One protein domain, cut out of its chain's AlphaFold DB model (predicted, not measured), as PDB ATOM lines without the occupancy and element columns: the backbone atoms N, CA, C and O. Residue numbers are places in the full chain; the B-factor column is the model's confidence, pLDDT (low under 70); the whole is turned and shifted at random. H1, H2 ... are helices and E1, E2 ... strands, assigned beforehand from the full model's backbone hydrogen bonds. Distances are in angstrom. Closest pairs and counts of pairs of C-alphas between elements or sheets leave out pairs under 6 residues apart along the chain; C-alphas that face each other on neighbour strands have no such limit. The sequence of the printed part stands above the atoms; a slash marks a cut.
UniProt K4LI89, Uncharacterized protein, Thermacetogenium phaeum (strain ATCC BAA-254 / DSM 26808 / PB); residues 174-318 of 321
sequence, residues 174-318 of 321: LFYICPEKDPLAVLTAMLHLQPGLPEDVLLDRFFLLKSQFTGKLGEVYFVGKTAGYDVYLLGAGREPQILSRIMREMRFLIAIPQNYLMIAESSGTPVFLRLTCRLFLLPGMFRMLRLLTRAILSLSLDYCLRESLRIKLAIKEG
ATOM      1  N   LEU A 174       5.930  18.835  11.357       92.88
ATOM      2  CA  LEU A 174       5.313  18.415  10.105       92.88
ATOM      3  C   LEU A 174       4.028  17.651  10.427       92.88
ATOM      4  O   LEU A 174       4.072  16.579  11.034       92.88
ATOM      5  N   PHE A 175       2.889  18.192  10.010       93.69
ATOM      6  CA  PHE A 175       1.576  17.600  10.239       93.69
ATOM      7  C   PHE A 175       1.067  16.901   8.986       93.69
ATOM      8  O   PHE A 175       0.784  17.544   7.980       93.69
ATOM      9  N   TYR A 176       0.872  15.591   9.072       93.75
ATOM     10  CA  TYR A 176       0.165  14.816   8.062       93.75
ATOM     11  C   TYR A 176      -1.338  14.890   8.305       93.75
ATOM     12  O   TYR A 176      -1.842  14.338   9.289       93.75
ATOM     13  N   ILE A 177      -2.067  15.544   7.402       92.81
ATOM     14  CA  ILE A 177      -3.528  15.623   7.469       92.81
ATOM     15  C   ILE A 177      -4.105  14.267   7.076       92.81
ATOM     16  O   ILE A 177      -4.006  13.832   5.930       92.81
ATOM     17  N   CYS A 178      -4.718  13.595   8.044       92.12
ATOM     18  CA  CYS A 178      -5.191  12.226   7.918       92.12
ATOM     19  C   CYS A 178      -6.723  12.195   7.948       92.12
ATOM     20  O   CYS A 178      -7.312  12.320   9.028       92.12
ATOM     21  N   PRO A 179      -7.398  12.006   6.800       90.00
ATOM     22  CA  PRO A 179      -8.843  11.822   6.781       90.00
ATOM     23  C   PRO A 179      -9.271  10.606   7.617       90.00
ATOM     24  O   PRO A 179      -8.533   9.629   7.777       90.00
ATOM     25  N   GLU A 180     -10.494  10.649   8.142       87.38
ATOM     26  CA  GLU A 180     -11.030   9.570   8.971       87.38
ATOM     27  C   GLU A 180     -11.031   8.241   8.196       87.38
ATOM     28  O   GLU A 180     -11.591   8.140   7.102       87.38
ATOM     29  N   LYS A 181     -10.428   7.209   8.802       82.69
ATOM     30  CA  LYS A 181     -10.282   5.843   8.265       82.69
ATOM     31  C   LYS A 181      -9.457   5.748   6.979       82.69
ATOM     32  O   LYS A 181      -9.502   4.723   6.305       82.69
ATOM     33  N   ASP A 182      -8.667   6.769   6.668       84.50
ATOM     34  CA  ASP A 182      -7.784   6.756   5.510       84.50
ATOM     35  C   ASP A 182      -6.427   6.092   5.834       84.50
ATOM     36  O   ASP A 182      -5.720   6.571   6.730       84.50
ATOM     37  N   PRO A 183      -6.046   4.980   5.175       86.75
ATOM     38  CA  PRO A 183      -4.753   4.333   5.387       86.75
ATOM     39  C   PRO A 183      -3.563   5.081   4.764       86.75
ATOM     40  O   PRO A 183      -2.483   5.058   5.353       86.75
ATOM     41  N   LEU A 184      -3.727   5.745   3.611       88.81
ATOM     42  CA  LEU A 184      -2.578   6.188   2.806       88.81
ATOM     43  C   LEU A 184      -1.823   7.346   3.451       88.81
ATOM     44  O   LEU A 184      -0.596   7.330   3.470       88.81
ATOM     45  N   ALA A 185      -2.531   8.307   4.047       89.88
ATOM     46  CA  ALA A 185      -1.891   9.420   4.749       89.88
ATOM     47  C   ALA A 185      -0.999   8.929   5.908       89.88
ATOM     48  O   ALA A 185       0.101   9.438   6.116       89.88
ATOM     49  N   VAL A 186      -1.444   7.885   6.616       91.81
ATOM     50  CA  VAL A 186      -0.688   7.269   7.715       91.81
ATOM     51  C   VAL A 186       0.528   6.508   7.184       91.81
ATOM     52  O   VAL A 186       1.631   6.709   7.686       91.81
ATOM     53  N   LEU A 187       0.354   5.680   6.150       92.25
ATOM     54  CA  LEU A 187       1.460   4.940   5.524       92.25
ATOM     55  C   LEU A 187       2.515   5.882   4.933       92.25
ATOM     56  O   LEU A 187       3.706   5.664   5.128       92.25
ATOM     57  N   THR A 188       2.083   6.963   4.285       92.56
ATOM     58  CA  THR A 188       2.967   8.000   3.733       92.56
ATOM     59  C   THR A 188       3.795   8.662   4.833       92.56
ATOM     60  O   THR A 188       5.000   8.835   4.671       92.56
ATOM     61  N   ALA A 189       3.191   8.984   5.982       93.06
ATOM     62  CA  ALA A 189       3.916   9.536   7.128       93.06
ATOM     63  C   ALA A 189       4.942   8.546   7.711       93.06
ATOM     64  O   ALA A 189       6.062   8.934   8.049       93.06
ATOM     65  N   MET A 190       4.585   7.261   7.806       93.31
ATOM     66  CA  MET A 190       5.491   6.211   8.284       93.31
ATOM     67  C   MET A 190       6.680   6.006   7.335       93.31
ATOM     68  O   MET A 190       7.822   5.947   7.790       93.31
ATOM     69  N   LEU A 191       6.428   5.961   6.024       92.81
ATOM     70  CA  LEU A 191       7.464   5.854   4.992       92.81
ATOM     71  C   LEU A 191       8.335   7.111   4.905       92.81
ATOM     72  O   LEU A 191       9.527   7.001   4.638       92.81
ATOM     73  N   HIS A 192       7.797   8.297   5.213       91.31
ATOM     74  CA  HIS A 192       8.620   9.504   5.341       91.31
ATOM     75  C   HIS A 192       9.689   9.317   6.427       91.31
ATOM     76  O   HIS A 192      10.862   9.642   6.218       91.31
ATOM     77  N   LEU A 193       9.298   8.785   7.591       91.50
ATOM     78  CA  LEU A 193      10.218   8.551   8.704       91.50
ATOM     79  C   LEU A 193      11.234   7.448   8.395       91.50
ATOM     80  O   LEU A 193      12.415   7.612   8.698       91.50
ATOM     81  N   GLN A 194      10.784   6.334   7.817       90.56
ATOM     82  CA  GLN A 194      11.611   5.154   7.560       90.56
ATOM     83  C   GLN A 194      11.337   4.590   6.155       90.56
ATOM     84  O   GLN A 194      10.628   3.593   6.026       90.56
ATOM     85  N   PRO A 195      11.907   5.192   5.093       88.00
ATOM     86  CA  PRO A 195      11.611   4.799   3.711       88.00
ATOM     87  C   PRO A 195      12.139   3.407   3.339       88.00
ATOM     88  O   PRO A 195      11.628   2.801   2.408       88.00
ATOM     89  N   GLY A 196      13.149   2.900   4.053       87.44
ATOM     90  CA  GLY A 196      13.730   1.569   3.837       87.44
ATOM     91  C   GLY A 196      13.175   0.476   4.756       87.44
ATOM     92  O   GLY A 196      13.831  -0.547   4.928       87.44
ATOM     93  N   LEU A 197      12.039   0.706   5.422       88.75
ATOM     94  CA  LEU A 197      11.460  -0.289   6.324       88.75
ATOM     95  C   LEU A 197      10.903  -1.477   5.512       88.75
ATOM     96  O   LEU A 197      10.158  -1.232   4.561       88.75
ATOM     97  N   PRO A 198      11.206  -2.737   5.883       93.31
ATOM     98  CA  PRO A 198      10.602  -3.903   5.244       93.31
ATOM     99  C   PRO A 198       9.069  -3.835   5.269       93.31
ATOM    100  O   PRO A 198       8.473  -3.397   6.257       93.31
ATOM    101  N   GLU A 199       8.436  -4.248   4.170       91.81
ATOM    102  CA  GLU A 199       6.989  -4.127   3.951       91.81
ATOM    103  C   GLU A 199       6.158  -4.811   5.044       91.81
ATOM    104  O   GLU A 199       5.181  -4.253   5.548       91.81
ATOM    105  N   ASP A 200       6.560  -6.011   5.448       88.69
ATOM    106  CA  ASP A 200       5.909  -6.788   6.496       88.69
ATOM    107  C   ASP A 200       5.911  -6.029   7.829       88.69
ATOM    108  O   ASP A 200       4.845  -5.823   8.423       88.69
ATOM    109  N   VAL A 201       7.078  -5.514   8.227       91.88
ATOM    110  CA  VAL A 201       7.272  -4.725   9.450       91.88
ATOM    111  C   VAL A 201       6.489  -3.413   9.390       91.88
ATOM    112  O   VAL A 201       5.875  -3.009  10.384       91.88
ATOM    113  N   LEU A 202       6.478  -2.739   8.236       92.69
ATOM    114  CA  LEU A 202       5.710  -1.513   8.017       92.69
ATOM    115  C   LEU A 202       4.216  -1.756   8.232       92.69
ATOM    116  O   LEU A 202       3.570  -1.005   8.968       92.69
ATOM    117  N   LEU A 203       3.669  -2.806   7.619       90.38
ATOM    118  CA  LEU A 203       2.248  -3.126   7.712       90.38
ATOM    119  C   LEU A 203       1.847  -3.548   9.133       90.38
ATOM    120  O   LEU A 203       0.790  -3.128   9.604       90.38
ATOM    121  N   ASP A 204       2.681  -4.301   9.857       89.19
ATOM    122  CA  ASP A 204       2.399  -4.645  11.259       89.19
ATOM    123  C   ASP A 204       2.355  -3.399  12.154       89.19
ATOM    124  O   ASP A 204       1.412  -3.217  12.934       89.19
ATOM    125  N   ARG A 205       3.318  -2.482  11.989       90.81
ATOM    126  CA  ARG A 205       3.309  -1.193  12.701       90.81
ATOM    127  C   ARG A 205       2.111  -0.333  12.314       90.81
ATOM    128  O   ARG A 205       1.530   0.318  13.181       90.81
ATOM    129  N   PHE A 206       1.718  -0.343  11.043       90.62
ATOM    130  CA  PHE A 206       0.554   0.393  10.561       90.62
ATOM    131  C   PHE A 206      -0.727  -0.080  11.259       90.62
ATOM    132  O   PHE A 206      -1.512   0.745  11.727       90.62
ATOM    133  N   PHE A 207      -0.935  -1.394  11.382       86.81
ATOM    134  CA  PHE A 207      -2.116  -1.927  12.061       86.81
ATOM    135  C   PHE A 207      -2.123  -1.619  13.559       86.81
ATOM    136  O   PHE A 207      -3.177  -1.267  14.096       86.81
ATOM    137  N   LEU A 208      -0.963  -1.685  14.219       87.19
ATOM    138  CA  LEU A 208      -0.833  -1.269  15.615       87.19
ATOM    139  C   LEU A 208      -1.197   0.211  15.775       87.19
ATOM    140  O   LEU A 208      -2.020   0.561  16.619       87.19
ATOM    141  N   LEU A 209      -0.662   1.077  14.917       88.19
ATOM    142  CA  LEU A 209      -0.953   2.505  14.932       88.19
ATOM    143  C   LEU A 209      -2.435   2.799  14.665       88.19
ATOM    144  O   LEU A 209      -3.038   3.610  15.363       88.19
ATOM    145  N   LYS A 210      -3.066   2.101  13.713       83.88
ATOM    146  CA  LYS A 210      -4.496   2.264  13.404       83.88
ATOM    147  C   LYS A 210      -5.438   1.861  14.537       83.88
ATOM    148  O   LYS A 210      -6.573   2.336  14.558       83.88
ATOM    149  N   SER A 211      -4.983   1.040  15.482       81.25
ATOM    150  CA  SER A 211      -5.742   0.761  16.709       81.25
ATOM    151  C   SER A 211      -5.780   1.960  17.671       81.25
ATOM    152  O   SER A 211      -6.723   2.090  18.445       81.25
ATOM    153  N   GLN A 212      -4.792   2.856  17.583       87.44
ATOM    154  CA  GLN A 212      -4.638   4.036  18.444       87.44
ATOM    155  C   GLN A 212      -5.070   5.337  17.753       87.44
ATOM    156  O   GLN A 212      -5.443   6.299  18.421       87.44
ATOM    157  N   PHE A 213      -5.016   5.378  16.419       90.25
ATOM    158  CA  PHE A 213      -5.299   6.555  15.607       90.25
ATOM    159  C   PHE A 213      -6.230   6.203  14.444       90.25
ATOM    160  O   PHE A 213      -5.885   5.446  13.532       90.25
ATOM    161  N   THR A 214      -7.416   6.799  14.438       88.56
ATOM    162  CA  THR A 214      -8.456   6.519  13.444       88.56
ATOM    163  C   THR A 214      -8.572   7.604  12.374       88.56
ATOM    164  O   THR A 214      -9.204   7.376  11.340       88.56
ATOM    165  N   GLY A 215      -7.940   8.761  12.578       89.00
ATOM    166  CA  GLY A 215      -8.088   9.952  11.742       89.00
ATOM    167  C   GLY A 215      -9.331  10.776  12.097       89.00
ATOM    168  O   GLY A 215      -9.755  11.630  11.312       89.00
ATOM    169  N   LYS A 216      -9.954  10.517  13.254       90.38
ATOM    170  CA  LYS A 216     -11.062  11.343  13.744       90.38
ATOM    171  C   LYS A 216     -10.556  12.737  14.079       90.38
ATOM    172  O   LYS A 216      -9.442  12.915  14.564       90.38
ATOM    173  N   LEU A 217     -11.398  13.733  13.833       88.81
ATOM    174  CA  LEU A 217     -11.057  15.102  14.181       88.81
ATOM    175  C   LEU A 217     -10.786  15.223  15.688       88.81
ATOM    176  O   LEU A 217     -11.483  14.614  16.493       88.81
ATOM    177  N   GLY A 218      -9.754  15.982  16.056       86.69
ATOM    178  CA  GLY A 218      -9.284  16.090  17.443       86.69
ATOM    179  C   GLY A 218      -8.136  15.140  17.795       86.69
ATOM    180  O   GLY A 218      -7.381  15.432  18.726       86.69
ATOM    181  N   GLU A 219      -7.932  14.060  17.035       91.62
ATOM    182  CA  GLU A 219      -6.779  13.173  17.213       91.62
ATOM    183  C   GLU A 219      -5.490  13.861  16.738       91.62
ATOM    184  O   GLU A 219      -5.425  14.419  15.640       91.62
ATOM    185  N   VAL A 220      -4.458  13.807  17.579       93.06
ATOM    186  CA  VAL A 220      -3.096  14.257  17.275       93.06
ATOM    187  C   VAL A 220      -2.166  13.163  17.774       93.06
ATOM    188  O   VAL A 220      -2.250  12.793  18.945       93.06
ATOM    189  N   TYR A 221      -1.315  12.626  16.905       93.69
ATOM    190  CA  TYR A 221      -0.427  11.518  17.246       93.69
ATOM    191  C   TYR A 221       1.005  11.833  16.828       93.69
ATOM    192  O   TYR A 221       1.247  12.132  15.664       93.69
ATOM    193  N   PHE A 222       1.953  11.771  17.759       94.00
ATOM    194  CA  PHE A 222       3.372  11.942  17.454       94.00
ATOM    195  C   PHE A 222       3.950  10.638  16.901       94.00
ATOM    196  O   PHE A 222       3.877   9.608  17.563       94.00
ATOM    197  N   VAL A 223       4.519  10.681  15.697       91.94
ATOM    198  CA  VAL A 223       5.021   9.482  15.004       91.94
ATOM    199  C   VAL A 223       6.530   9.323  15.169       91.94
ATOM    200  O   VAL A 223       7.024   8.207  15.290       91.94
ATOM    201  N   GLY A 224       7.278  10.428  15.166       92.69
ATOM    202  CA  GLY A 224       8.736  10.398  15.251       92.69
ATOM    203  C   GLY A 224       9.384  11.706  14.815       92.69
ATOM    204  O   GLY A 224       8.706  12.718  14.645       92.69
ATOM    205  N   LYS A 225      10.705  11.689  14.624       92.19
ATOM    206  CA  LYS A 225      11.486  12.856  14.186       92.19
ATOM    207  C   LYS A 225      12.256  12.545  12.910       92.19
ATOM    208  O   LYS A 225      12.837  11.470  12.797       92.19
ATOM    209  N   THR A 226      12.294  13.486  11.972       88.69
ATOM    210  CA  THR A 226      13.099  13.371  10.746       88.69
ATOM    211  C   THR A 226      13.448  14.747  10.195       88.69
ATOM    212  O   THR A 226      12.638  15.665  10.265       88.69
ATOM    213  N   ALA A 227      14.665  14.904   9.668       81.81
ATOM    214  CA  ALA A 227      15.129  16.131   9.010       81.81
ATOM    215  C   ALA A 227      14.901  17.437   9.815       81.81
ATOM    216  O   ALA A 227      14.646  18.487   9.233       81.81
ATOM    217  N   GLY A 228      14.980  17.375  11.151       86.06
ATOM    218  CA  GLY A 228      14.758  18.530  12.032       86.06
ATOM    219  C   GLY A 228      13.289  18.860  12.325       86.06
ATOM    220  O   GLY A 228      13.025  19.893  12.935       86.06
ATOM    221  N   TYR A 229      12.351  17.995  11.925       89.44
ATOM    222  CA  TYR A 229      10.919  18.125  12.194       89.44
ATOM    223  C   TYR A 229      10.417  17.027  13.132       89.44
ATOM    224  O   TYR A 229      10.743  15.848  12.967       89.44
ATOM    225  N   ASP A 230       9.560  17.419  14.069       93.56
ATOM    226  CA  ASP A 230       8.682  16.519  14.807       93.56
ATOM    227  C   ASP A 230       7.477  16.176  13.908       93.56
ATOM    228  O   ASP A 230       6.738  17.057  13.468       93.56
ATOM    229  N   VAL A 231       7.288  14.898  13.583       93.94
ATOM    230  CA  VAL A 231       6.247  14.439  12.652       93.94
ATOM    231  C   VAL A 231       5.013  13.994  13.426       93.94
ATOM    232  O   VAL A 231       5.089  13.121  14.296       93.94
ATOM    233  N   TYR A 232       3.864  14.558  13.066       95.12
ATOM    234  CA  TYR A 232       2.574  14.273  13.682       95.12
ATOM    235  C   TYR A 232       1.548  13.805  12.649       95.12
ATOM    236  O   TYR A 232       1.487  14.333  11.539       95.12
ATOM    237  N   LEU A 233       0.680  12.872  13.037       94.69
ATOM    238  CA  LEU A 233      -0.583  12.619  12.348       94.69
ATOM    239  C   LEU A 233      -1.660  13.505  12.941       94.69
ATOM    240  O   LEU A 233      -1.825  13.577  14.163       94.69
ATOM    241  N   LEU A 234      -2.424  14.129  12.058       94.00
ATOM    242  CA  LEU A 234      -3.478  15.049  12.417       94.00
ATOM    243  C   LEU A 234      -4.810  14.525  11.889       94.00
ATOM    244  O   LEU A 234      -5.041  14.481  10.683       94.00
ATOM    245  N   GLY A 235      -5.683  14.077  12.790       92.81
ATOM    246  CA  GLY A 235      -6.980  13.532  12.413       92.81
ATOM    247  C   GLY A 235      -7.882  14.623  11.844       92.81
ATOM    248  O   GLY A 235      -8.139  15.627  12.502       92.81
ATOM    249  N   ALA A 236      -8.355  14.425  10.617       90.44
ATOM    250  CA  ALA A 236      -9.014  15.457   9.820       90.44
ATOM    251  C   ALA A 236     -10.517  15.230   9.621       90.44
ATOM    252  O   ALA A 236     -11.210  16.039   8.995       90.44
ATOM    253  N   GLY A 237     -11.049  14.130  10.159       88.50
ATOM    254  CA  GLY A 237     -12.458  13.803  10.018       88.50
ATOM    255  C   GLY A 237     -12.845  13.591   8.551       88.50
ATOM    256  O   GLY A 237     -12.105  13.002   7.762       88.50
ATOM    257  N   ARG A 238     -14.034  14.074   8.179       84.69
ATOM    258  CA  ARG A 238     -14.604  13.893   6.831       84.69
ATOM    259  C   ARG A 238     -14.323  15.045   5.865       84.69
ATOM    260  O   ARG A 238     -14.627  14.908   4.686       84.69
ATOM    261  N   GLU A 239     -13.791  16.162   6.353       84.19
ATOM    262  CA  GLU A 239     -13.568  17.387   5.570       84.19
ATOM    263  C   GLU A 239     -12.103  17.851   5.706       84.19
ATOM    264  O   GLU A 239     -11.838  18.934   6.235       84.19
ATOM    265  N   PRO A 240     -11.130  17.038   5.248       87.00
ATOM    266  CA  PRO A 240      -9.707  17.299   5.466       87.00
ATOM    267  C   PRO A 240      -9.222  18.612   4.845       87.00
ATOM    268  O   PRO A 240      -8.355  19.273   5.409       87.00
ATOM    269  N   GLN A 241      -9.826  19.053   3.740       87.56
ATOM    270  CA  GLN A 241      -9.479  20.319   3.089       87.56
ATOM    271  C   GLN A 241      -9.827  21.526   3.970       87.56
ATOM    272  O   GLN A 241      -9.101  22.518   3.991       87.56
ATOM    273  N   ILE A 242     -10.930  21.442   4.727       88.62
ATOM    274  CA  ILE A 242     -11.337  22.508   5.649       88.62
ATOM    275  C   ILE A 242     -10.350  22.582   6.807       88.62
ATOM    276  O   ILE A 242      -9.907  23.677   7.137       88.62
ATOM    277  N   LEU A 243      -9.970  21.439   7.391       90.50
ATOM    278  CA  LEU A 243      -8.972  21.432   8.457       90.50
ATOM    279  C   LEU A 243      -7.630  21.985   7.969       90.50
ATOM    280  O   LEU A 243      -7.049  22.829   8.642       90.50
ATOM    281  N   SER A 244      -7.160  21.551   6.802       90.12
ATOM    282  CA  SER A 244      -5.871  21.995   6.260       90.12
ATOM    283  C   SER A 244      -5.845  23.505   6.054       90.12
ATOM    284  O   SER A 244      -4.901  24.181   6.448       90.12
ATOM    285  N   ARG A 245      -6.932  24.066   5.518       91.31
ATOM    286  CA  ARG A 245      -7.098  25.515   5.388       91.31
ATOM    287  C   ARG A 245      -7.102  26.235   6.739       91.31
ATOM    288  O   ARG A 245      -6.396  27.225   6.885       91.31
ATOM    289  N   ILE A 246      -7.835  25.714   7.726       92.75
ATOM    290  CA  ILE A 246      -7.845  26.270   9.087       92.75
ATOM    291  C   ILE A 246      -6.436  26.250   9.680       92.75
ATOM    292  O   ILE A 246      -6.017  27.231  10.276       92.75
ATOM    293  N   MET A 247      -5.692  25.161   9.511       91.62
ATOM    294  CA  MET A 247      -4.328  25.036  10.024       91.62
ATOM    295  C   MET A 247      -3.377  26.044   9.366       91.62
ATOM    296  O   MET A 247      -2.612  26.703  10.074       91.62
ATOM    297  N   ARG A 248      -3.473  26.228   8.040       90.69
ATOM    298  CA  ARG A 248      -2.701  27.246   7.307       90.69
ATOM    299  C   ARG A 248      -2.996  28.651   7.814       90.69
ATOM    300  O   ARG A 248      -2.070  29.409   8.070       90.69
ATOM    301  N   GLU A 249      -4.262  29.003   8.015       91.62
ATOM    302  CA  GLU A 249      -4.607  30.334   8.518       91.62
ATOM    303  C   GLU A 249      -4.295  30.525   9.999       91.62
ATOM    304  O   GLU A 249      -3.830  31.590  10.399       91.62
ATOM    305  N   MET A 250      -4.487  29.487  10.812       90.38
ATOM    306  CA  MET A 250      -4.142  29.508  12.227       90.38
ATOM    307  C   MET A 250      -2.658  29.807  12.416       90.38
ATOM    308  O   MET A 250      -2.316  30.588  13.300       90.38
ATOM    309  N   ARG A 251      -1.789  29.233  11.574       89.19
ATOM    310  CA  ARG A 251      -0.348  29.508  11.562       89.19
ATOM    311  C   ARG A 251      -0.058  31.010  11.484       89.19
ATOM    312  O   ARG A 251       0.700  31.516  12.309       89.19
ATOM    313  N   PHE A 252      -0.719  31.727  10.571       86.25
ATOM    314  CA  PHE A 252      -0.614  33.188  10.475       86.25
ATOM    315  C   PHE A 252      -1.237  33.886  11.686       86.25
ATOM    316  O   PHE A 252      -0.629  34.789  12.255       86.25
ATOM    317  N   LEU A 253      -2.415  33.426  12.117       87.12
ATOM    318  CA  LEU A 253      -3.160  34.007  13.231       87.12
ATOM    319  C   LEU A 253      -2.330  34.044  14.520       87.12
ATOM    320  O   LEU A 253      -2.346  35.045  15.220       87.12
ATOM    321  N   ILE A 254      -1.578  32.990  14.839       85.06
ATOM    322  CA  ILE A 254      -0.760  32.922  16.065       85.06
ATOM    323  C   ILE A 254       0.728  33.231  15.834       85.06
ATOM    324  O   ILE A 254       1.540  33.044  16.745       85.06
ATOM    325  N   ALA A 255       1.062  33.763  14.652       84.50
ATOM    326  CA  ALA A 255       2.404  34.170  14.236       84.50
ATOM    327  C   ALA A 255       3.455  33.045  14.317       84.50
ATOM    328  O   ALA A 255       4.593  33.273  14.727       84.50
ATOM    329  N   ILE A 256       3.078  31.822  13.929       83.94
ATOM    330  CA  ILE A 256       4.041  30.733  13.732       83.94
ATOM    331  C   ILE A 256       4.647  30.878  12.331       83.94
ATOM    332  O   ILE A 256       3.897  30.918  11.353       83.94
ATOM    333  N   PRO A 257       5.982  30.925  12.191       83.69
ATOM    334  CA  PRO A 257       6.610  30.970  10.876       83.69
ATOM    335  C   PRO A 257       6.277  29.726  10.035       83.69
ATOM    336  O   PRO A 257       6.154  28.617  10.560       83.69
ATOM    337  N   GLN A 258       6.170  29.886   8.714       81.62
ATOM    338  CA  GLN A 258       5.777  28.802   7.800       81.62
ATOM    339  C   GLN A 258       6.665  27.554   7.910       81.62
ATOM    340  O   GLN A 258       6.172  26.431   7.930       81.62
ATOM    341  N   ASN A 259       7.973  27.741   8.070       82.12
ATOM    342  CA  ASN A 259       8.946  26.661   8.225       82.12
ATOM    343  C   ASN A 259       8.896  25.946   9.593       82.12
ATOM    344  O   ASN A 259       9.598  24.949   9.768       82.12
ATOM    345  N   TYR A 260       8.090  26.424  10.548       86.38
ATOM    346  CA  TYR A 260       7.883  25.785  11.854       86.38
ATOM    347  C   TYR A 260       6.613  24.935  11.890       86.38
ATOM    348  O   TYR A 260       6.588  23.937  12.602       86.38
ATOM    349  N   LEU A 261       5.587  25.282  11.110       88.69
ATOM    350  CA  LEU A 261       4.358  24.498  10.976       88.69
ATOM    351  C   LEU A 261       4.130  24.178   9.500       88.69
ATOM    352  O   LEU A 261       3.545  24.968   8.751       88.69
ATOM    353  N   MET A 262       4.582  22.989   9.112       89.56
ATOM    354  CA  MET A 262       4.395  22.442   7.774       89.56
ATOM    355  C   MET A 262       3.228  21.465   7.755       89.56
ATOM    356  O   MET A 262       3.002  20.724   8.716       89.56
ATOM    357  N   ILE A 263       2.493  21.459   6.650       90.56
ATOM    358  CA  ILE A 263       1.314  20.623   6.461       90.56
ATOM    359  C   ILE A 263       1.557  19.756   5.232       90.56
ATOM    360  O   ILE A 263       1.875  20.252   4.159       90.56
ATOM    361  N   ALA A 264       1.424  18.449   5.405       89.31
ATOM    362  CA  ALA A 264       1.454  17.479   4.329       89.31
ATOM    363  C   ALA A 264       0.039  16.944   4.104       89.31
ATOM    364  O   ALA A 264      -0.549  16.292   4.976       89.31
ATOM    365  N   GLU A 265      -0.503  17.204   2.920       83.69
ATOM    366  CA  GLU A 265      -1.732  16.582   2.443       83.69
ATOM    367  C   GLU A 265      -1.364  15.412   1.526       83.69
ATOM    368  O   GLU A 265      -0.622  15.581   0.566       83.69
ATOM    369  N   SER A 266      -1.878  14.215   1.814       70.38
ATOM    370  CA  SER A 266      -1.787  13.093   0.874       70.38
ATOM    371  C   SER A 266      -2.838  13.274  -0.212       70.38
ATOM    372  O   SER A 266      -4.001  13.558   0.102       70.38
ATOM    373  N   SER A 267      -2.492  13.008  -1.474       63.81
ATOM    374  CA  SER A 267      -3.504  12.862  -2.522       63.81
ATOM    375  C   SER A 267      -4.494  11.777  -2.091       63.81
ATOM    376  O   SER A 267      -4.106  10.675  -1.687       63.81
ATOM    377  N   GLY A 268      -5.769  12.163  -2.034       59.66
ATOM    378  CA  GLY A 268      -6.788  11.436  -1.288       59.66
ATOM    379  C   GLY A 268      -6.966   9.993  -1.749       59.66
ATOM    380  O   GLY A 268      -6.902   9.673  -2.931       59.66
ATOM    381  N   THR A 269      -7.268   9.120  -0.798       63.84
ATOM    382  CA  THR A 269      -7.367   7.681  -1.050       63.84
ATOM    383  C   THR A 269      -8.606   7.299  -1.854       63.84
ATOM    384  O   THR A 269      -9.695   7.780  -1.500       63.84
ATOM    385  N   PRO A 270      -8.488   6.408  -2.862       68.69
ATOM    386  CA  PRO A 270      -9.629   5.862  -3.589       68.69
ATOM    387  C   PRO A 270     -10.690   5.272  -2.654       68.69
ATOM    388  O   PRO A 270     -10.379   4.662  -1.630       68.69
ATOM    389  N   VAL A 271     -11.968   5.431  -3.013       63.38
ATOM    390  CA  VAL A 271     -13.106   5.050  -2.154       63.38
ATOM    391  C   VAL A 271     -13.076   3.563  -1.772       63.38
ATOM    392  O   VAL A 271     -13.363   3.234  -0.620       63.38
ATOM    393  N   PHE A 272     -12.668   2.679  -2.690       63.25
ATOM    394  CA  PHE A 272     -12.592   1.235  -2.438       63.25
ATOM    395  C   PHE A 272     -11.598   0.892  -1.315       63.25
ATOM    396  O   PHE A 272     -11.913   0.090  -0.439       63.25
ATOM    397  N   LEU A 273     -10.443   1.565  -1.278       63.75
ATOM    398  CA  LEU A 273      -9.389   1.330  -0.291       63.75
ATOM    399  C   LEU A 273      -9.792   1.831   1.108       63.75
ATOM    400  O   LEU A 273      -9.421   1.259   2.130       63.75
ATOM    401  N   ARG A 274     -10.621   2.883   1.177       65.56
ATOM    402  CA  ARG A 274     -11.221   3.326   2.451       65.56
ATOM    403  C   ARG A 274     -12.242   2.320   2.974       65.56
ATOM    404  O   ARG A 274     -12.378   2.169   4.187       65.56
ATOM    405  N   LEU A 275     -12.983   1.660   2.081       61.19
ATOM    406  CA  LEU A 275     -14.015   0.687   2.441       61.19
ATOM    407  C   LEU A 275     -13.399  -0.599   3.013       61.19
ATOM    408  O   LEU A 275     -13.864  -1.088   4.043       61.19
ATOM    409  N   THR A 276     -12.318  -1.092   2.404       63.81
ATOM    410  CA  THR A 276     -11.587  -2.285   2.865       63.81
ATOM    411  C   THR A 276     -10.974  -2.068   4.249       63.81
ATOM    412  O   THR A 276     -11.169  -2.887   5.146       63.81
ATOM    413  N   CYS A 277     -10.353  -0.910   4.494       61.25
ATOM    414  CA  CYS A 277      -9.877  -0.547   5.832       61.25
ATOM    415  C   CYS A 277     -11.010  -0.285   6.843       61.25
ATOM    416  O   CYS A 277     -10.789  -0.386   8.049       61.25
ATOM    417  N   ARG A 278     -12.234   0.028   6.392       61.72
ATOM    418  CA  ARG A 278     -13.399   0.221   7.274       61.72
ATOM    419  C   ARG A 278     -13.872  -1.081   7.900       61.72
ATOM    420  O   ARG A 278     -14.219  -1.079   9.078       61.72
ATOM    421  N   LEU A 279     -13.895  -2.147   7.102       56.38
ATOM    422  CA  LEU A 279     -14.275  -3.489   7.541       56.38
ATOM    423  C   LEU A 279     -13.310  -3.983   8.632       56.38
ATOM    424  O   LEU A 279     -13.758  -4.570   9.607       56.38
ATOM    425  N   PHE A 280     -12.027  -3.608   8.533       54.97
ATOM    426  CA  PHE A 280     -10.931  -3.990   9.432       54.97
ATOM    427  C   PHE A 280     -11.031  -3.510  10.892       54.97
ATOM    428  O   PHE A 280     -10.518  -4.179  11.783       54.97
ATOM    429  N   LEU A 281     -11.679  -2.371  11.168       53.16
ATOM    430  CA  LEU A 281     -11.779  -1.827  12.536       53.16
ATOM    431  C   LEU A 281     -12.844  -2.528  13.404       53.16
ATOM    432  O   LEU A 281     -13.072  -2.110  14.538       53.16
ATOM    433  N   LEU A 282     -13.512  -3.564  12.887       53.16
ATOM    434  CA  LEU A 282     -14.448  -4.376  13.659       53.16
ATOM    435  C   LEU A 282     -13.678  -5.453  14.454       53.16
ATOM    436  O   LEU A 282     -12.931  -6.234  13.856       53.16
ATOM    437  N   PRO A 283     -13.841  -5.524  15.789       44.56
ATOM    438  CA  PRO A 283     -13.233  -6.584  16.584       44.56
ATOM    439  C   PRO A 283     -13.751  -7.958  16.126       44.56
ATOM    440  O   PRO A 283     -14.956  -8.139  15.980       44.56
ATOM    441  N   GLY A 284     -12.847  -8.925  15.909       56.25
ATOM    442  CA  GLY A 284     -13.203 -10.321  15.587       56.25
ATOM    443  C   GLY A 284     -12.924 -10.803  14.154       56.25
ATOM    444  O   GLY A 284     -13.380 -11.877  13.774       56.25
ATOM    445  N   MET A 285     -12.182 -10.054  13.334       55.47
ATOM    446  CA  MET A 285     -11.949 -10.434  11.934       55.47
ATOM    447  C   MET A 285     -11.005 -11.633  11.707       55.47
ATOM    448  O   MET A 285      -9.889 -11.692  12.226       55.47
ATOM    449  N   PHE A 286     -11.443 -12.533  10.817       62.94
ATOM    450  CA  PHE A 286     -10.738 -13.722  10.325       62.94
ATOM    451  C   PHE A 286      -9.370 -13.402   9.685       62.94
ATOM    452  O   PHE A 286      -9.238 -12.450   8.912       62.94
ATOM    453  N   ARG A 287      -8.355 -14.251   9.941       66.94
ATOM    454  CA  ARG A 287      -6.973 -14.146   9.403       66.94
ATOM    455  C   ARG A 287      -6.914 -13.875   7.888       66.94
ATOM    456  O   ARG A 287      -6.097 -13.070   7.449       66.94
ATOM    457  N   MET A 288      -7.812 -14.486   7.114       66.81
ATOM    458  CA  MET A 288      -7.950 -14.307   5.658       66.81
ATOM    459  C   MET A 288      -8.147 -12.845   5.237       66.81
ATOM    460  O   MET A 288      -7.489 -12.359   4.322       66.81
ATOM    461  N   LEU A 289      -9.012 -12.107   5.932       70.12
ATOM    462  CA  LEU A 289      -9.342 -10.730   5.563       70.12
ATOM    463  C   LEU A 289      -8.189  -9.763   5.900       70.12
ATOM    464  O   LEU A 289      -7.987  -8.761   5.211       70.12
ATOM    465  N   ARG A 290      -7.366 -10.102   6.907       70.50
ATOM    466  CA  ARG A 290      -6.112  -9.396   7.217       70.50
ATOM    467  C   ARG A 290      -5.062  -9.603   6.121       70.50
ATOM    468  O   ARG A 290      -4.430  -8.629   5.726       70.50
ATOM    469  N   LEU A 291      -4.905 -10.828   5.613       77.94
ATOM    470  CA  LEU A 291      -3.996 -11.130   4.497       77.94
ATOM    471  C   LEU A 291      -4.411 -10.392   3.218       77.94
ATOM    472  O   LEU A 291      -3.579  -9.738   2.598       77.94
ATOM    473  N   LEU A 292      -5.705 -10.405   2.884       80.12
ATOM    474  CA  LEU A 292      -6.237  -9.658   1.743       80.12
ATOM    475  C   LEU A 292      -5.981  -8.150   1.882       80.12
ATOM    476  O   LEU A 292      -5.549  -7.499   0.936       80.12
ATOM    477  N   THR A 293      -6.205  -7.590   3.074       76.44
ATOM    478  CA  THR A 293      -5.959  -6.162   3.329       76.44
ATOM    479  C   THR A 293      -4.476  -5.821   3.209       76.44
ATOM    480  O   THR A 293      -4.150  -4.797   2.615       76.44
ATOM    481  N   ARG A 294      -3.576  -6.673   3.724       85.81
ATOM    482  CA  ARG A 294      -2.126  -6.514   3.533       85.81
ATOM    483  C   ARG A 294      -1.788  -6.478   2.048       85.81
ATOM    484  O   ARG A 294      -1.195  -5.500   1.616       85.81
ATOM    485  N   ALA A 295      -2.250  -7.453   1.267       84.69
ATOM    486  CA  ALA A 295      -2.016  -7.487  -0.176       84.69
ATOM    487  C   ALA A 295      -2.514  -6.207  -0.873       84.69
ATOM    488  O   ALA A 295      -1.781  -5.593  -1.641       84.69
ATOM    489  N   ILE A 296      -3.721  -5.742  -0.539       83.88
ATOM    490  CA  ILE A 296      -4.300  -4.513  -1.099       83.88
ATOM    491  C   ILE A 296      -3.483  -3.263  -0.728       83.88
ATOM    492  O   ILE A 296      -3.262  -2.401  -1.578       83.88
ATOM    493  N   LEU A 297      -3.040  -3.138   0.527       85.69
ATOM    494  CA  LEU A 297      -2.214  -2.007   0.963       85.69
ATOM    495  C   LEU A 297      -0.826  -2.033   0.320       85.69
ATOM    496  O   LEU A 297      -0.317  -0.970  -0.025       85.69
ATOM    497  N   SER A 298      -0.265  -3.224   0.108       87.56
ATOM    498  CA  SER A 298       1.050  -3.432  -0.517       87.56
ATOM    499  C   SER A 298       1.093  -2.838  -1.925       87.56
ATOM    500  O   SER A 298       2.014  -2.100  -2.259       87.56
ATOM    501  N   LEU A 299       0.005  -2.989  -2.696       87.50
ATOM    502  CA  LEU A 299      -0.160  -2.351  -4.015       87.50
ATOM    503  C   LEU A 299      -0.093  -0.812  -3.975       87.50
ATOM    504  O   LEU A 299       0.120  -0.174  -5.002       87.50
ATOM    505  N   SER A 300      -0.313  -0.201  -2.808       86.75
ATOM    506  CA  SER A 300      -0.302   1.255  -2.621       86.75
ATOM    507  C   SER A 300       0.994   1.778  -1.986       86.75
ATOM    508  O   SER A 300       1.139   2.995  -1.841       86.75
ATOM    509  N   LEU A 301       1.933   0.907  -1.596       89.88
ATOM    510  CA  LEU A 301       3.147   1.318  -0.884       89.88
ATOM    511  C   LEU A 301       4.102   2.112  -1.767       89.88
ATOM    512  O   LEU A 301       4.556   3.167  -1.335       89.88
ATOM    513  N   ASP A 302       4.314   1.708  -3.020       89.56
ATOM    514  CA  ASP A 302       5.138   2.468  -3.974       89.56
ATOM    515  C   ASP A 302       4.593   3.875  -4.230       89.56
ATOM    516  O   ASP A 302       5.336   4.833  -4.450       89.56
ATOM    517  N   TYR A 303       3.268   4.018  -4.219       89.00
ATOM    518  CA  TYR A 303       2.626   5.322  -4.302       89.00
ATOM    519  C   TYR A 303       2.903   6.156  -3.040       89.00
ATOM    520  O   TYR A 303       3.369   7.288  -3.157       89.00
ATOM    521  N   CYS A 304       2.701   5.590  -1.844       90.06
ATOM    522  CA  CYS A 304       2.978   6.278  -0.578       90.06
ATOM    523  C   CYS A 304       4.463   6.641  -0.427       90.06
ATOM    524  O   CYS A 304       4.795   7.707   0.090       90.06
ATOM    525  N   LEU A 305       5.367   5.780  -0.899       91.06
ATOM    526  CA  LEU A 305       6.803   6.025  -0.880       91.06
ATOM    527  C   LEU A 305       7.149   7.202  -1.792       91.06
ATOM    528  O   LEU A 305       7.786   8.148  -1.330       91.06
ATOM    529  N   ARG A 306       6.668   7.203  -3.042       89.88
ATOM    530  CA  ARG A 306       6.868   8.327  -3.973       89.88
ATOM    531  C   ARG A 306       6.312   9.636  -3.423       89.88
ATOM    532  O   ARG A 306       6.998  10.653  -3.480       89.88
ATOM    533  N   GLU A 307       5.120   9.604  -2.834       89.56
ATOM    534  CA  GLU A 307       4.514  10.790  -2.229       89.56
ATOM    535  C   GLU A 307       5.314  11.283  -1.015       89.56
ATOM    536  O   GLU A 307       5.567  12.479  -0.877       89.56
ATOM    537  N   SER A 308       5.811  10.377  -0.168       90.12
ATOM    538  CA  SER A 308       6.647  10.761   0.976       90.12
ATOM    539  C   SER A 308       7.982  11.382   0.544       90.12
ATOM    540  O   SER A 308       8.409  12.383   1.125       90.12
ATOM    541  N   LEU A 309       8.609  10.861  -0.517       89.88
ATOM    542  CA  LEU A 309       9.817  11.435  -1.115       89.88
ATOM    543  C   LEU A 309       9.550  12.814  -1.727       89.88
ATOM    544  O   LEU A 309      10.350  13.727  -1.525       89.88
ATOM    545  N   ARG A 310       8.410  12.992  -2.406       88.50
ATOM    546  CA  ARG A 310       7.979  14.287  -2.948       88.50
ATOM    547  C   ARG A 310       7.789  15.324  -1.843       88.50
ATOM    548  O   ARG A 310       8.304  16.431  -1.963       88.50
ATOM    549  N   ILE A 311       7.110  14.964  -0.752       88.31
ATOM    550  CA  ILE A 311       6.936  15.842   0.416       88.31
ATOM    551  C   ILE A 311       8.303  16.208   1.002       88.31
ATOM    552  O   ILE A 311       8.569  17.374   1.276       88.31
ATOM    553  N   LYS A 312       9.204  15.232   1.158       87.62
ATOM    554  CA  LYS A 312      10.556  15.466   1.680       87.62
ATOM    555  C   LYS A 312      11.370  16.416   0.794       87.62
ATOM    556  O   LYS A 312      12.100  17.251   1.327       87.62
ATOM    557  N   LEU A 313      11.244  16.304  -0.529       86.69
ATOM    558  CA  LEU A 313      11.864  17.224  -1.483       86.69
ATOM    559  C   LEU A 313      11.268  18.633  -1.354       86.69
ATOM    560  O   LEU A 313      12.012  19.583  -1.142       86.69
ATOM    561  N   ALA A 314       9.941  18.755  -1.356       85.25
ATOM    562  CA  ALA A 314       9.255  20.040  -1.234       85.25
ATOM    563  C   ALA A 314       9.554  20.758   0.098       85.25
ATOM    564  O   ALA A 314       9.632  21.984   0.129       85.25
ATOM    565  N   ILE A 315       9.773  20.018   1.192       83.50
ATOM    566  CA  ILE A 315      10.250  20.583   2.466       83.50
ATOM    567  C   ILE A 315      11.663  21.153   2.317       83.50
ATOM    568  O   ILE A 315      11.922  22.259   2.787       83.50
ATOM    569  N   LYS A 316      12.576  20.418   1.667       83.75
ATOM    570  CA  LYS A 316      13.955  20.879   1.433       83.75
ATOM    571  C   LYS A 316      14.011  22.116   0.541       83.75
ATOM    572  O   LYS A 316      14.823  22.997   0.792       83.75
ATOM    573  N   GLU A 317      13.156  22.172  -0.472       82.88
ATOM    574  CA  GLU A 317      13.061  23.298  -1.406       82.88
ATOM    575  C   GLU A 317      12.281  24.488  -0.819       82.88
ATOM    576  O   GLU A 317      12.264  25.563  -1.409       82.88
ATOM    577  N   GLY A 318      11.640  24.320   0.345       72.75
ATOM    578  CA  GLY A 318      10.826  25.359   0.983       72.75
ATOM    579  C   GLY A 318       9.499  25.642   0.268       72.75
ATOM    580  O   GLY A 318       8.904  26.691   0.493       72.75
TER     581      GLY A 318
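What this domain is: This is residues 174 to 318 of the 321 residues of an uncharacterized protein of Thermacetogenium phaeum (strain ATCC BAA-254 / DSM 26808 / PB) (UniProt K4LI89). What shape do the atoms make? A strongly twisted sheet of four strands has H1 over one face and H3 over the other, H6 crosses H1, and H2 and the helical hairpin of H4 and H5 lie beyond the sheet at one end of the long axis. What is it made of, and how large is it? The printed part has 145 residues, mixed in class, with named elements in the order E1 H1 H2 E2 E3 H3 E4 H4 H5 H6, six helices and four strands; the mixed sheet runs E2 E3 E1 E4. It is compact, with a radius of gyration of the C-alphas of 15.1 A, and spans 50 by 30 by 23 A.

How they stand to each other: How do the strands pair? E1, residues 174 to 178, is parallel to E3, residues 229 to 235, with N 176 and O 232 2.8 A apart, and to E4, residues 261 to 265, with N 175 and O 262 2.8 A apart. E2, residues 220 to 226, forms an antiparallel hairpin with E3, with N 221 and O 233 2.9 A apart; these N and O pairs are within hydrogen-bond range. Which helices are on the sheet's faces? H1, residues 183 to 193, at a height of 8.4 A over the sheet, and H3, residues 240 to 253, at 9.5 A, lie on opposite faces, giving three layers, helices on both faces of a sheet. E3, H3 and E4 form a split strand-helix-strand unit, two strands running the same way with E1 between them, and its crossover is right-handed. What touches H1, the hub? H6, residues 301 to 316, touches it at a steep tilt of 54 degrees, closest at the C-alphas of Thr 188 and Cys 304, 4.6 A. H2, residues 199 to 212, touches it with residues 202 to 206 alone, closest at the C-alphas of Leu 187 and Phe 206, 6.8 A. H4, residues 271 to 280, only just touches it, with 3 pairs of C-alphas within 8 A, the closest Pro 183 and Cys 277, 7.1 A. What of H5 and the helix backbones? H5, residues 287 to 298, forms a helical hairpin with H4, closest at the C-alphas of Thr 276 and Thr 293, 6.8 A. Each O i to N i+4 pair is within hydrogen-bond range in H1, H5 and H6, against 9 of 10 in H2 and H3 and 5 of 6 in H4.

Where its parts are: Where do the first and last elements lie? E1 begins at C-alpha 174, (5.313, 18.415, 10.105), and H6 ends at C-alpha 316, (13.955, 20.879, 1.433). Which elements are longest? From first to last C-alpha H6 measures 22.5 A, H2 20.3 A, H3 19.6 A and E3 18.5 A.

The domain as a whole: What are its extremes and links? The two C-alphas farthest apart, those of Ala 255 and Met 288, are 50.3 A apart; the printed part has no cut and no long link. Where is confidence low? The mean pLDDT of the printed part is 84.0, and residues 267 to 288 are under 70; of these, 282 to 288 stand free.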